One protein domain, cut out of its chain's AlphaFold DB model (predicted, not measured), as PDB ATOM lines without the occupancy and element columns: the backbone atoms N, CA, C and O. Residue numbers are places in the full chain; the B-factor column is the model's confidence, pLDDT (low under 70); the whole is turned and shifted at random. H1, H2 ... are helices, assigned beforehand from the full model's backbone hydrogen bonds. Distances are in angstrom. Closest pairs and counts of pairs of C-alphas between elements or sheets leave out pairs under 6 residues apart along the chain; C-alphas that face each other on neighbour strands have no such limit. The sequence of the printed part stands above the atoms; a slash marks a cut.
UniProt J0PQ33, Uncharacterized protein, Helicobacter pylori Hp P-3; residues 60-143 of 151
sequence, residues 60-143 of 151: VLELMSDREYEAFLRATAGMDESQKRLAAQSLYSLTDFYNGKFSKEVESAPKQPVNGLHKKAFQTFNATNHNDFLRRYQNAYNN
ATOM      1  N   VAL A  60     -30.432  19.793 -14.208       88.19
ATOM      2  CA  VAL A  60     -29.821  19.181 -15.398       88.19
ATOM      3  C   VAL A  60     -29.349  17.755 -15.127       88.19
ATOM      4  O   VAL A  60     -29.585  16.877 -15.946       88.19
ATOM      5  N   LEU A  61     -28.741  17.508 -13.964       91.50
ATOM      6  CA  LEU A  61     -28.259  16.181 -13.594       91.50
ATOM      7  C   LEU A  61     -29.416  15.243 -13.252       91.50
ATOM      8  O   LEU A  61     -29.277  14.038 -13.407       91.50
ATOM      9  N   GLU A  62     -30.559  15.770 -12.817       89.81
ATOM     10  CA  GLU A  62     -31.773  14.985 -12.566       89.81
ATOM     11  C   GLU A  62     -32.446  14.545 -13.869       89.81
ATOM     12  O   GLU A  62     -32.915  13.415 -13.967       89.81
ATOM     13  N   LEU A  63     -32.461  15.420 -14.878       89.12
ATOM     14  CA  LEU A  63     -33.135  15.181 -16.156       89.12
ATOM     15  C   LEU A  63     -32.300  14.380 -17.164       89.12
ATOM     16  O   LEU A  63     -32.851  13.855 -18.130       89.12
ATOM     17  N   MET A  64     -30.986  14.285 -16.959       88.50
ATOM     18  CA  MET A  64     -30.098  13.489 -17.804       88.50
ATOM     19  C   MET A  64     -30.500  12.006 -17.826       88.50
ATOM     20  O   MET A  64     -30.876  11.418 -16.814       88.50
ATOM     21  N   SER A  65     -30.346  11.348 -18.968       89.50
ATOM     22  CA  SER A  65     -30.367   9.884 -19.044       89.50
ATOM     23  C   SER A  65     -29.185   9.271 -18.284       89.50
ATOM     24  O   SER A  65     -28.186   9.941 -18.019       89.50
ATOM     25  N   ASP A  66     -29.259   7.982 -17.943       89.88
ATOM     26  CA  ASP A  66     -28.169   7.297 -17.224       89.88
ATOM     27  C   ASP A  66     -26.845   7.350 -17.987       89.88
ATOM     28  O   ASP A  66     -25.801   7.613 -17.399       89.88
ATOM     29  N   ARG A  67     -26.891   7.241 -19.320       89.00
ATOM     30  CA  ARG A  67     -25.708   7.406 -20.176       89.00
ATOM     31  C   ARG A  67     -25.084   8.800 -20.050       89.00
ATOM     32  O   ARG A  67     -23.861   8.924 -20.040       89.00
ATOM     33  N   GLU A  68     -25.899   9.850 -20.017       90.00
ATOM     34  CA  GLU A  68     -25.412  11.229 -19.872       90.00
ATOM     35  C   GLU A  68     -24.821  11.454 -18.481       90.00
ATOM     36  O   GLU A  68     -23.750  12.047 -18.348       90.00
ATOM     37  N   TYR A  69     -25.465  10.906 -17.452       92.38
ATOM     38  CA  TYR A  69     -24.950  10.971 -16.094       92.38
ATOM     39  C   TYR A  69     -23.624  10.211 -15.935       92.38
ATOM     40  O   TYR A  69     -22.675  10.736 -15.357       92.38
ATOM     41  N   GLU A  70     -23.488   9.023 -16.525       91.38
ATOM     42  CA  GLU A  70     -22.208   8.308 -16.567       91.38
ATOM     43  C   GLU A  70     -21.117   9.113 -17.279       91.38
ATOM     44  O   GLU A  70     -19.973   9.161 -16.823       91.38
ATOM     45  N   ALA A  71     -21.451   9.775 -18.390       90.81
ATOM     46  CA  ALA A  71     -20.509  10.642 -19.087       90.81
ATOM     47  C   ALA A  71     -20.065  11.818 -18.202       90.81
ATOM     48  O   ALA A  71     -18.887  12.178 -18.207       90.81
ATOM     49  N   PHE A  72     -20.978  12.375 -17.400       91.94
ATOM     50  CA  PHE A  72     -20.663  13.393 -16.401       91.94
ATOM     51  C   PHE A  72     -19.707  12.855 -15.327       91.94
ATOM     52  O   PHE A  72     -18.693  13.496 -15.040       91.94
ATOM     53  N   LEU A  73     -19.959  11.656 -14.792       91.25
ATOM     54  CA  LEU A  73     -19.067  11.013 -13.822       91.25
ATOM     55  C   LEU A  73     -17.665  10.775 -14.397       91.25
ATOM     56  O   LEU A  73     -16.671  11.097 -13.749       91.25
ATOM     57  N   ARG A  74     -17.565  10.286 -15.639       90.62
ATOM     58  CA  ARG A  74     -16.277  10.087 -16.326       90.62
ATOM     59  C   ARG A  74     -15.549  11.408 -16.571       90.62
ATOM     60  O   ARG A  74     -14.349  11.509 -16.341       90.62
ATOM     61  N   ALA A  75     -16.262  12.437 -17.025       89.75
ATOM     62  CA  ALA A  75     -15.671  13.741 -17.324       89.75
ATOM     63  C   ALA A  75     -15.189  14.487 -16.077       89.75
ATOM     64  O   ALA A  75     -14.232  15.262 -16.154       89.75
ATOM     65  N   THR A  76     -15.841  14.232 -14.944       90.69
ATOM     66  CA  THR A  76     -15.480  14.773 -13.632       90.69
ATOM     67  C   THR A  76     -14.620  13.824 -12.797       90.69
ATOM     68  O   THR A  76     -14.348  14.101 -11.627       90.69
ATOM     69  N   ALA A  77     -14.136  12.722 -13.379       88.56
ATOM     70  CA  ALA A  77     -13.198  11.837 -12.708       88.56
ATOM     71  C   ALA A  77     -11.928  12.615 -12.314       88.56
ATOM     72  O   ALA A  77     -11.332  13.328 -13.125       88.56
ATOM     73  N   GLY A  78     -11.540  12.504 -11.042       85.19
ATOM     74  CA  GLY A  78     -10.420  13.253 -10.463       85.19
ATOM     75  C   GLY A  78     -10.722  14.714 -10.103       85.19
ATOM     76  O   GLY A  78      -9.821  15.397  -9.623       85.19
ATOM     77  N   MET A  79     -11.954  15.195 -10.306       87.44
ATOM     78  CA  MET A  79     -12.398  16.495  -9.797       87.44
ATOM     79  C   MET A  79     -12.891  16.376  -8.355       87.44
ATOM     80  O   MET A  79     -13.544  15.393  -7.990       87.44
ATOM     81  N   ASP A  80     -12.619  17.402  -7.549       89.38
ATOM     82  CA  ASP A  80     -13.216  17.513  -6.221       89.38
ATOM     83  C   ASP A  80     -14.712  17.865  -6.300       89.38
ATOM     84  O   ASP A  80     -15.256  18.234  -7.345       89.38
ATOM     85  N   GLU A  81     -15.398  17.767  -5.168       87.50
ATOM     86  CA  GLU A  81     -16.835  18.010  -5.090       87.50
ATOM     87  C   GLU A  81     -17.245  19.438  -5.501       87.50
ATOM     88  O   GLU A  81     -18.289  19.664  -6.116       87.50
ATOM     89  N   SER A  82     -16.418  20.433  -5.181       87.69
ATOM     90  CA  SER A  82     -16.683  21.823  -5.553       87.69
ATOM     91  C   SER A  82     -16.566  22.029  -7.064       87.69
ATOM     92  O   SER A  82     -17.400  22.708  -7.667       87.69
ATOM     93  N   GLN A  83     -15.593  21.372  -7.692       87.19
ATOM     94  CA  GLN A  83     -15.376  21.365  -9.132       87.19
ATOM     95  C   GLN A  83     -16.495  20.623  -9.862       87.19
ATOM     96  O   GLN A  83     -16.971  21.116 -10.883       87.19
ATOM     97  N   LYS A  84     -16.979  19.501  -9.315       91.00
ATOM     98  CA  LYS A  84     -18.158  18.787  -9.832       91.00
ATOM     99  C   LYS A  84     -19.405  19.663  -9.826       91.00
ATOM    100  O   LYS A  84     -20.098  19.738 -10.838       91.00
ATOM    101  N   ARG A  85     -19.663  20.389  -8.731       89.06
ATOM    102  CA  ARG A  85     -20.784  21.343  -8.655       89.06
ATOM    103  C   ARG A  85     -20.673  22.450  -9.695       89.06
ATOM    104  O   ARG A  85     -21.661  22.791 -10.336       89.06
ATOM    105  N   LEU A  86     -19.477  22.990  -9.895       88.06
ATOM    106  CA  LEU A  86     -19.261  24.013 -10.912       88.06
ATOM    107  C   LEU A  86     -19.393  23.456 -12.342       88.06
ATOM    108  O   LEU A  86     -19.963  24.117 -13.211       88.06
ATOM    109  N   ALA A  87     -18.935  22.227 -12.589       88.56
ATOM    110  CA  ALA A  87     -19.150  21.523 -13.849       88.56
ATOM    111  C   ALA A  87     -20.650  21.302 -14.113       88.56
ATOM    112  O   ALA A  87     -21.130  21.594 -15.208       88.56
ATOM    113  N   ALA A  88     -21.413  20.888 -13.099       89.50
ATOM    114  CA  ALA A  88     -22.865  20.742 -13.172       89.50
ATOM    115  C   ALA A  88     -23.573  22.080 -13.441       89.50
ATOM    116  O   ALA A  88     -24.430  22.168 -14.320       89.50
ATOM    117  N   GLN A  89     -23.156  23.154 -12.765       86.88
ATOM    118  CA  GLN A  89     -23.650  24.509 -13.022       86.88
ATOM    119  C   GLN A  89     -23.410  24.932 -14.477       86.88
ATOM    120  O   GLN A  89     -24.250  25.598 -15.083       86.88
ATOM    121  N   SER A  90     -22.291  24.508 -15.062       84.12
ATOM    122  CA  SER A  90     -21.961  24.794 -16.455       84.12
ATOM    123  C   SER A  90     -22.881  24.095 -17.466       84.12
ATOM    124  O   SER A  90     -22.994  24.533 -18.606       84.12
ATOM    125  N   LEU A  91     -23.591  23.052 -17.039       84.62
ATOM    126  CA  LEU A  91     -24.575  22.337 -17.847       84.62
ATOM    127  C   LEU A  91     -25.992  22.901 -17.675       84.62
ATOM    128  O   LEU A  91     -26.907  22.459 -18.362       84.62
ATOM    129  N   TYR A  92     -26.209  23.892 -16.802       81.50
ATOM    130  CA  TYR A  92     -27.554  24.381 -16.480       81.50
ATOM    131  C   TYR A  92     -28.317  24.929 -17.698       81.50
ATOM    132  O   TYR A  92     -29.539  24.826 -17.742       81.50
ATOM    133  N   SER A  93     -27.632  25.444 -18.726       77.00
ATOM    134  CA  SER A  93     -28.272  25.844 -19.994       77.00
ATOM    135  C   SER A  93     -28.974  24.693 -20.720       77.00
ATOM    136  O   SER A  93     -29.902  24.936 -21.486       77.00
ATOM    137  N   LEU A  94     -28.570  23.445 -20.472       77.62
ATOM    138  CA  LEU A  94     -29.220  22.264 -21.033       77.62
ATOM    139  C   LEU A  94     -30.546  21.943 -20.333       77.62
ATOM    140  O   LEU A  94     -31.352  21.206 -20.888       77.62
ATOM    141  N   THR A  95     -30.835  22.508 -19.155       78.88
ATOM    142  CA  THR A  95     -32.136  22.286 -18.495       78.88
ATOM    143  C   THR A  95     -33.301  22.709 -19.381       78.88
ATOM    144  O   THR A  95     -34.295  21.997 -19.467       78.88
ATOM    145  N   ASP A  96     -33.187  23.829 -20.096       73.62
ATOM    146  CA  ASP A  96     -34.230  24.281 -21.018       73.62
ATOM    147  C   ASP A  96     -34.428  23.302 -22.193       73.62
ATOM    148  O   ASP A  96     -35.538  23.202 -22.722       73.62
ATOM    149  N   PHE A  97     -33.380  22.549 -22.568       78.50
ATOM    150  CA  PHE A  97     -33.414  21.527 -23.619       78.50
ATOM    151  C   PHE A  97     -34.244  20.336 -23.171       78.50
ATOM    152  O   PHE A  97     -35.207  19.976 -23.846       78.50
ATOM    153  N   TYR A  98     -33.956  19.811 -21.982       78.25
ATOM    154  CA  TYR A  98     -34.743  18.725 -21.401       78.25
ATOM    155  C   TYR A  98     -36.188  19.140 -21.089       78.25
ATOM    156  O   TYR A  98     -37.098  18.325 -21.195       78.25
ATOM    157  N   ASN A  99     -36.430  20.417 -20.782       75.88
ATOM    158  CA  ASN A  99     -37.774  20.951 -20.545       75.88
ATOM    159  C   ASN A  99     -38.594  21.198 -21.831       75.88
ATOM    160  O   ASN A  99     -39.684  21.763 -21.754       75.88
ATOM    161  N   GLY A 100     -38.091  20.842 -23.022       65.19
ATOM    162  CA  GLY A 100     -38.836  20.974 -24.283       65.19
ATOM    163  C   GLY A 100     -39.083  22.419 -24.743       65.19
ATOM    164  O   GLY A 100     -39.812  22.646 -25.713       65.19
ATOM    165  N   LYS A 101     -38.451  23.414 -24.100       59.31
ATOM    166  CA  LYS A 101     -38.590  24.839 -24.455       59.31
ATOM    167  C   LYS A 101     -37.891  25.208 -25.766       59.31
ATOM    168  O   LYS A 101     -38.101  26.302 -26.272       59.31
ATOM    169  N   PHE A 102     -37.115  24.294 -26.348       53.88
ATOM    170  CA  PHE A 102     -36.559  24.412 -27.701       53.88
ATOM    171  C   PHE A 102     -37.515  23.864 -28.770       53.88
ATOM    172  O   PHE A 102     -37.097  23.311 -29.787       53.88
ATOM    173  N   SER A 103     -38.821  24.010 -28.555       46.59
ATOM    174  CA  SER A 103     -39.781  23.927 -29.651       46.59
ATOM    175  C   SER A 103     -39.520  25.108 -30.597       46.59
ATOM    176  O   SER A 103     -39.173  26.196 -30.140       46.59
ATOM    177  N   LYS A 104     -39.630  24.887 -31.915       50.47
ATOM    178  CA  LYS A 104     -39.259  25.784 -33.041       50.47
ATOM    179  C   LYS A 104     -39.761  27.247 -32.988       50.47
ATOM    180  O   LYS A 104     -39.469  28.022 -33.887       50.47
ATOM    181  N   GLU A 105     -40.475  27.651 -31.951       46.53
ATOM    182  CA  GLU A 105     -40.974  29.008 -31.713       46.53
ATOM    183  C   GLU A 105     -39.895  29.973 -31.178       46.53
ATOM    184  O   GLU A 105     -40.059  31.191 -31.256       46.53
ATOM    185  N   VAL A 106     -38.750  29.457 -30.709       50.59
ATOM    186  CA  VAL A 106     -37.610  30.273 -30.235       50.59
ATOM    187  C   VAL A 106     -36.794  30.893 -31.383       50.59
ATOM    188  O   VAL A 106     -36.019  31.817 -31.148       50.59
ATOM    189  N   GLU A 107     -36.986  30.468 -32.636       49.91
ATOM    190  CA  GLU A 107     -36.376  31.153 -33.792       49.91
ATOM    191  C   GLU A 107     -37.077  32.493 -34.102       49.91
ATOM    192  O   GLU A 107     -36.465  33.411 -34.647       49.91
ATOM    193  N   SER A 108     -38.335  32.645 -33.673       47.16
ATOM    194  CA  SER A 108     -39.158  33.850 -33.857       47.16
ATOM    195  C   SER A 108     -39.407  34.658 -32.578       47.16
ATOM    196  O   SER A 108     -39.946  35.763 -32.647       47.16
ATOM    197  N   ALA A 109     -39.019  34.150 -31.406       46.84
ATOM    198  CA  ALA A 109     -39.068  34.926 -30.173       46.84
ATOM    199  C   ALA A 109     -37.910  35.944 -30.158       46.84
ATOM    200  O   ALA A 109     -36.776  35.583 -30.484       46.84
ATOM    201  N   PRO A 110     -38.135  37.213 -29.760       41.88
ATOM    202  CA  PRO A 110     -37.032  38.136 -29.542       41.88
ATOM    203  C   PRO A 110     -36.107  37.481 -28.524       41.88
ATOM    204  O   PRO A 110     -36.566  37.147 -27.432       41.88
ATOM    205  N   LYS A 111     -34.842  37.250 -28.915       52.56
ATOM    206  CA  LYS A 111     -33.770  36.711 -28.067       52.56
ATOM    207  C   LYS A 111     -33.880  37.374 -26.704       52.56
ATOM    208  O   LYS A 111     -33.424  38.507 -26.545       52.56
ATOM    209  N   GLN A 112     -34.527  36.714 -25.746       47.38
ATOM    210  CA  GLN A 112     -34.576  37.270 -24.410       47.38
ATOM    211  C   GLN A 112     -33.119  37.355 -23.973       47.38
ATOM    212  O   GLN A 112     -32.378  36.380 -24.159       47.38
ATOM    213  N   PRO A 113     -32.657  38.532 -23.523       46.66
ATOM    214  CA  PRO A 113     -31.278  38.689 -23.126       46.66
ATOM    215  C   PRO A 113     -31.035  37.635 -22.060       46.66
ATOM    216  O   PRO A 113     -31.683  37.655 -21.017       46.66
ATOM    217  N   VAL A 114     -30.150  36.678 -22.349       52.28
ATOM    218  CA  VAL A 114     -29.654  35.748 -21.340       52.28
ATOM    219  C   VAL A 114     -29.270  36.610 -20.148       52.28
ATOM    220  O   VAL A 114     -28.373  37.451 -20.264       52.28
ATOM    221  N   ASN A 115     -30.037  36.515 -19.056       51.84
ATOM    222  CA  ASN A 115     -29.839  37.385 -17.906       51.84
ATOM    223  C   ASN A 115     -28.350  37.333 -17.573       51.84
ATOM    224  O   ASN A 115     -27.776  36.244 -17.499       51.84
ATOM    225  N   GLY A 116     -27.702  38.495 -17.443       52.81
ATOM    226  CA  GLY A 116     -26.240  38.587 -17.349       52.81
ATOM    227  C   GLY A 116     -25.639  37.704 -16.250       52.81
ATOM    228  O   GLY A 116     -24.463  37.375 -16.315       52.81
ATOM    229  N   LEU A 117     -26.456  37.268 -15.288       51.66
ATOM    230  CA  LEU A 117     -26.153  36.253 -14.287       51.66
ATOM    231  C   LEU A 117     -25.762  34.885 -14.879       51.66
ATOM    232  O   LEU A 117     -24.739  34.344 -14.476       51.66
ATOM    233  N   HIS A 118     -26.492  34.356 -15.868       53.44
ATOM    234  CA  HIS A 118     -26.128  33.098 -16.535       53.44
ATOM    235  C   HIS A 118     -24.815  33.260 -17.295       53.44
ATOM    236  O   HIS A 118     -23.892  32.474 -17.115       53.44
ATOM    237  N   LYS A 119     -24.682  34.345 -18.070       56.06
ATOM    238  CA  LYS A 119     -23.448  34.653 -18.808       56.06
ATOM    239  C   LYS A 119     -22.241  34.797 -17.872       56.06
ATOM    240  O   LYS A 119     -21.147  34.375 -18.227       56.06
ATOM    241  N   LYS A 120     -22.441  35.366 -16.679       54.66
ATOM    242  CA  LYS A 120     -21.414  35.475 -15.637       54.66
ATOM    243  C   LYS A 120     -21.091  34.122 -15.009       54.66
ATOM    244  O   LYS A 120     -19.914  33.849 -14.852       54.66
ATOM    245  N   ALA A 121     -22.072  33.255 -14.752       52.59
ATOM    246  CA  ALA A 121     -21.823  31.892 -14.268       52.59
ATOM    247  C   ALA A 121     -20.936  31.079 -15.238       52.59
ATOM    248  O   ALA A 121     -19.993  30.418 -14.804       52.59
ATOM    249  N   PHE A 122     -21.163  31.216 -16.552       53.66
ATOM    250  CA  PHE A 122     -20.295  30.641 -17.594       53.66
ATOM    251  C   PHE A 122     -18.883  31.244 -17.622       53.66
ATOM    252  O   PHE A 122     -17.944  30.581 -18.045       53.66
ATOM    253  N   GLN A 123     -18.719  32.498 -17.191       55.00
ATOM    254  CA  GLN A 123     -17.419  33.176 -17.131       55.00
ATOM    255  C   GLN A 123     -16.666  32.911 -15.819       55.00
ATOM    256  O   GLN A 123     -15.439  32.949 -15.811       55.00
ATOM    257  N   THR A 124     -17.373  32.658 -14.711       52.91
ATOM    258  CA  THR A 124     -16.774  32.437 -13.385       52.91
ATOM    259  C   THR A 124     -16.198  31.040 -13.212       52.91
ATOM    260  O   THR A 124     -15.286  30.862 -12.407       52.91
ATOM    261  N   PHE A 125     -16.668  30.053 -13.981       55.25
ATOM    262  CA  PHE A 125     -15.902  28.824 -14.146       55.25
ATOM    263  C   PHE A 125     -14.766  29.143 -15.111       55.25
ATOM    264  O   PHE A 125     -15.012  29.303 -16.302       55.25
ATOM    265  N   ASN A 126     -13.558  29.343 -14.567       56.88
ATOM    266  CA  ASN A 126     -12.343  29.716 -15.294       56.88
ATOM    267  C   ASN A 126     -12.374  29.122 -16.711       56.88
ATOM    268  O   ASN A 126     -12.391  27.897 -16.843       56.88
ATOM    269  N   ALA A 127     -12.492  29.969 -17.741       58.94
ATOM    270  CA  ALA A 127     -12.938  29.557 -19.076       58.94
ATOM    271  C   ALA A 127     -12.140  28.361 -19.630       58.94
ATOM    272  O   ALA A 127     -12.684  27.524 -20.346       58.94
ATOM    273  N   THR A 128     -10.870  28.234 -19.247       61.72
ATOM    274  CA  THR A 128     -10.015  27.080 -19.544       61.72
ATOM    275  C   THR A 128     -10.585  25.765 -18.995       61.72
ATOM    276  O   THR A 128     -10.824  24.834 -19.759       61.72
ATOM    277  N   ASN A 129     -10.902  25.709 -17.698       66.50
ATOM    278  CA  ASN A 129     -11.459  24.521 -17.039       66.50
ATOM    279  C   ASN A 129     -12.867  24.186 -17.549       66.50
ATOM    280  O   ASN A 129     -13.230  23.015 -17.637       66.50
ATOM    281  N   HIS A 130     -13.648  25.207 -17.916       72.31
ATOM    282  CA  HIS A 130     -14.966  25.013 -18.516       72.31
ATOM    283  C   HIS A 130     -14.885  24.309 -19.872       72.31
ATOM    284  O   HIS A 130     -15.552  23.297 -20.087       72.31
ATOM    285  N   ASN A 131     -14.034  24.810 -20.771       77.38
ATOM    286  CA  ASN A 131     -13.852  24.217 -22.093       77.38
ATOM    287  C   ASN A 131     -13.251  22.806 -22.003       77.38
ATOM    288  O   ASN A 131     -13.675  21.905 -22.731       77.38
ATOM    289  N   ASP A 132     -12.311  22.589 -21.080       85.00
ATOM    290  CA  ASP A 132     -11.733  21.266 -20.849       85.00
ATOM    291  C   ASP A 132     -12.763  20.261 -20.333       85.00
ATOM    292  O   ASP A 132     -12.810  19.135 -20.833       85.00
ATOM    293  N   PHE A 133     -13.616  20.666 -19.389       87.62
ATOM    294  CA  PHE A 133     -14.717  19.835 -18.913       87.62
ATOM    295  C   PHE A 133     -15.688  19.483 -20.044       87.62
ATOM    296  O   PHE A 133     -15.946  18.302 -20.258       87.62
ATOM    297  N   LEU A 134     -16.186  20.470 -20.800       87.38
ATOM    298  CA  LEU A 134     -17.154  20.222 -21.875       87.38
ATOM    299  C   LEU A 134     -16.602  19.266 -22.933       87.38
ATOM    300  O   LEU A 134     -17.304  18.359 -23.379       87.38
ATOM    301  N   ARG A 135     -15.322  19.416 -23.290       88.19
ATOM    302  CA  ARG A 135     -14.643  18.502 -24.211       88.19
ATOM    303  C   ARG A 135     -14.561  17.085 -23.642       88.19
ATOM    304  O   ARG A 135     -14.852  16.128 -24.355       88.19
ATOM    305  N   ARG A 136     -14.187  16.928 -22.368       88.00
ATOM    306  CA  ARG A 136     -14.155  15.614 -21.698       88.00
ATOM    307  C   ARG A 136     -15.546  14.991 -21.620       88.00
ATOM    308  O   ARG A 136     -15.674  13.807 -21.900       88.00
ATOM    309  N   TYR A 137     -16.566  15.784 -21.306       88.88
ATOM    310  CA  TYR A 137     -17.963  15.361 -21.254       88.88
ATOM    311  C   TYR A 137     -18.457  14.868 -22.612       88.88
ATOM    312  O   TYR A 137     -18.945  13.746 -22.717       88.88
ATOM    313  N   GLN A 138     -18.230  15.644 -23.672       88.44
ATOM    314  CA  GLN A 138     -18.566  15.240 -25.035       88.44
ATOM    315  C   GLN A 138     -17.833  13.951 -25.438       88.44
ATOM    316  O   GLN A 138     -18.438  13.041 -26.005       88.44
ATOM    317  N   ASN A 139     -16.545  13.838 -25.107       89.06
ATOM    318  CA  ASN A 139     -15.761  12.638 -25.391       89.06
ATOM    319  C   ASN A 139     -16.270  11.413 -24.622       89.06
ATOM    320  O   ASN A 139     -16.365  10.340 -25.212       89.06
ATOM    321  N   ALA A 140     -16.613  11.572 -23.342       87.44
ATOM    322  CA  ALA A 140     -17.125  10.509 -22.481       87.44
ATOM    323  C   ALA A 140     -18.529  10.042 -22.883       87.44
ATOM    324  O   ALA A 140     -18.853   8.864 -22.730       87.44
ATOM    325  N   TYR A 141     -19.346  10.956 -23.413       87.50
ATOM    326  CA  TYR A 141     -20.660  10.644 -23.962       87.50
ATOM    327  C   TYR A 141     -20.553   9.864 -25.278       87.50
ATOM    328  O   TYR A 141     -21.229   8.852 -25.462       87.50
ATOM    329  N   ASN A 142     -19.668  10.304 -26.178       87.25
ATOM    330  CA  ASN A 142     -19.485   9.684 -27.493       87.25
ATOM    331  C   ASN A 142     -18.730   8.348 -27.434       87.25
ATOM    332  O   ASN A 142     -18.953   7.490 -28.285       87.25
ATOM    333  N   ASN A 143     -17.848   8.163 -26.447       82.75
ATOM    334  CA  ASN A 143     -17.019   6.966 -26.297       82.75
ATOM    335  C   ASN A 143     -17.297   6.274 -24.955       82.75
ATOM    336  O   ASN A 143     -16.504   6.394 -24.020       82.75
TER     337      ASN A 143
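Overview. This is residues 60 to 143 of the 151 residues of an uncharacterized protein of Helicobacter pylori Hp P-3 (UniProt J0PQ33). Look for a small helical body with an open loop sticking out: the longest helix, H7, packs on H2, short H1 packs on H4, H3 and most of H6 complete the body, and residues 100 to 117, with H5 among them, stick out and make much of the length. The printed part has 84 residues with seven named helices, H1 to H7 in order, no named strand, and the class all helix. It is only just compact, close to loose, with a radius of gyration of the C-alphas of 13.9 A, and spans 42 by 27 by 19 A.

Along the chain. Find C-alpha 60 at (-29.821, 19.181, -15.398), where H1, residues 60 to 63, begins. Then come H2, 66 to 75, 14.1 A; H3, 81 to 90, 14.2 A; H4, 92 to 98, 10.4 A; H5, 104 to 107; and H6, 116 to 124, 12.0 A. H7, 127 to 142, runs 22.6 A to C-alpha 142 at (-19.485, 9.684, -27.493).

Arrangement. H1 touches H4, closest at the C-alphas of Val 60 and Thr 95, 5.0 A. H2 touches H7 at Ala 71 and Ala 140, closest C-alphas 4.8 A, at a steep tilt of 45 degrees, opposite ways. H7, with residues 130 to 133 alone, only just touches H3, with 3 pairs of C-alphas within 8 A, the closest Ala 87 and Phe 133, 6.9 A. H5 touches no helix. Every O i to N i+4 pair is within hydrogen-bond range in H2, H3, H6 and H7; H4 has 1 of 3, and 3 of 4 O i to N i+3 pairs; H1 and H5 are too short for an i+4 pair.

Size, cuts and confidence. The C-alphas of Gly 78 and Ser 108 are farthest apart, 42.4 A. The printed part has no cut and no long link. Residues 100 to 129 are under pLDDT 70.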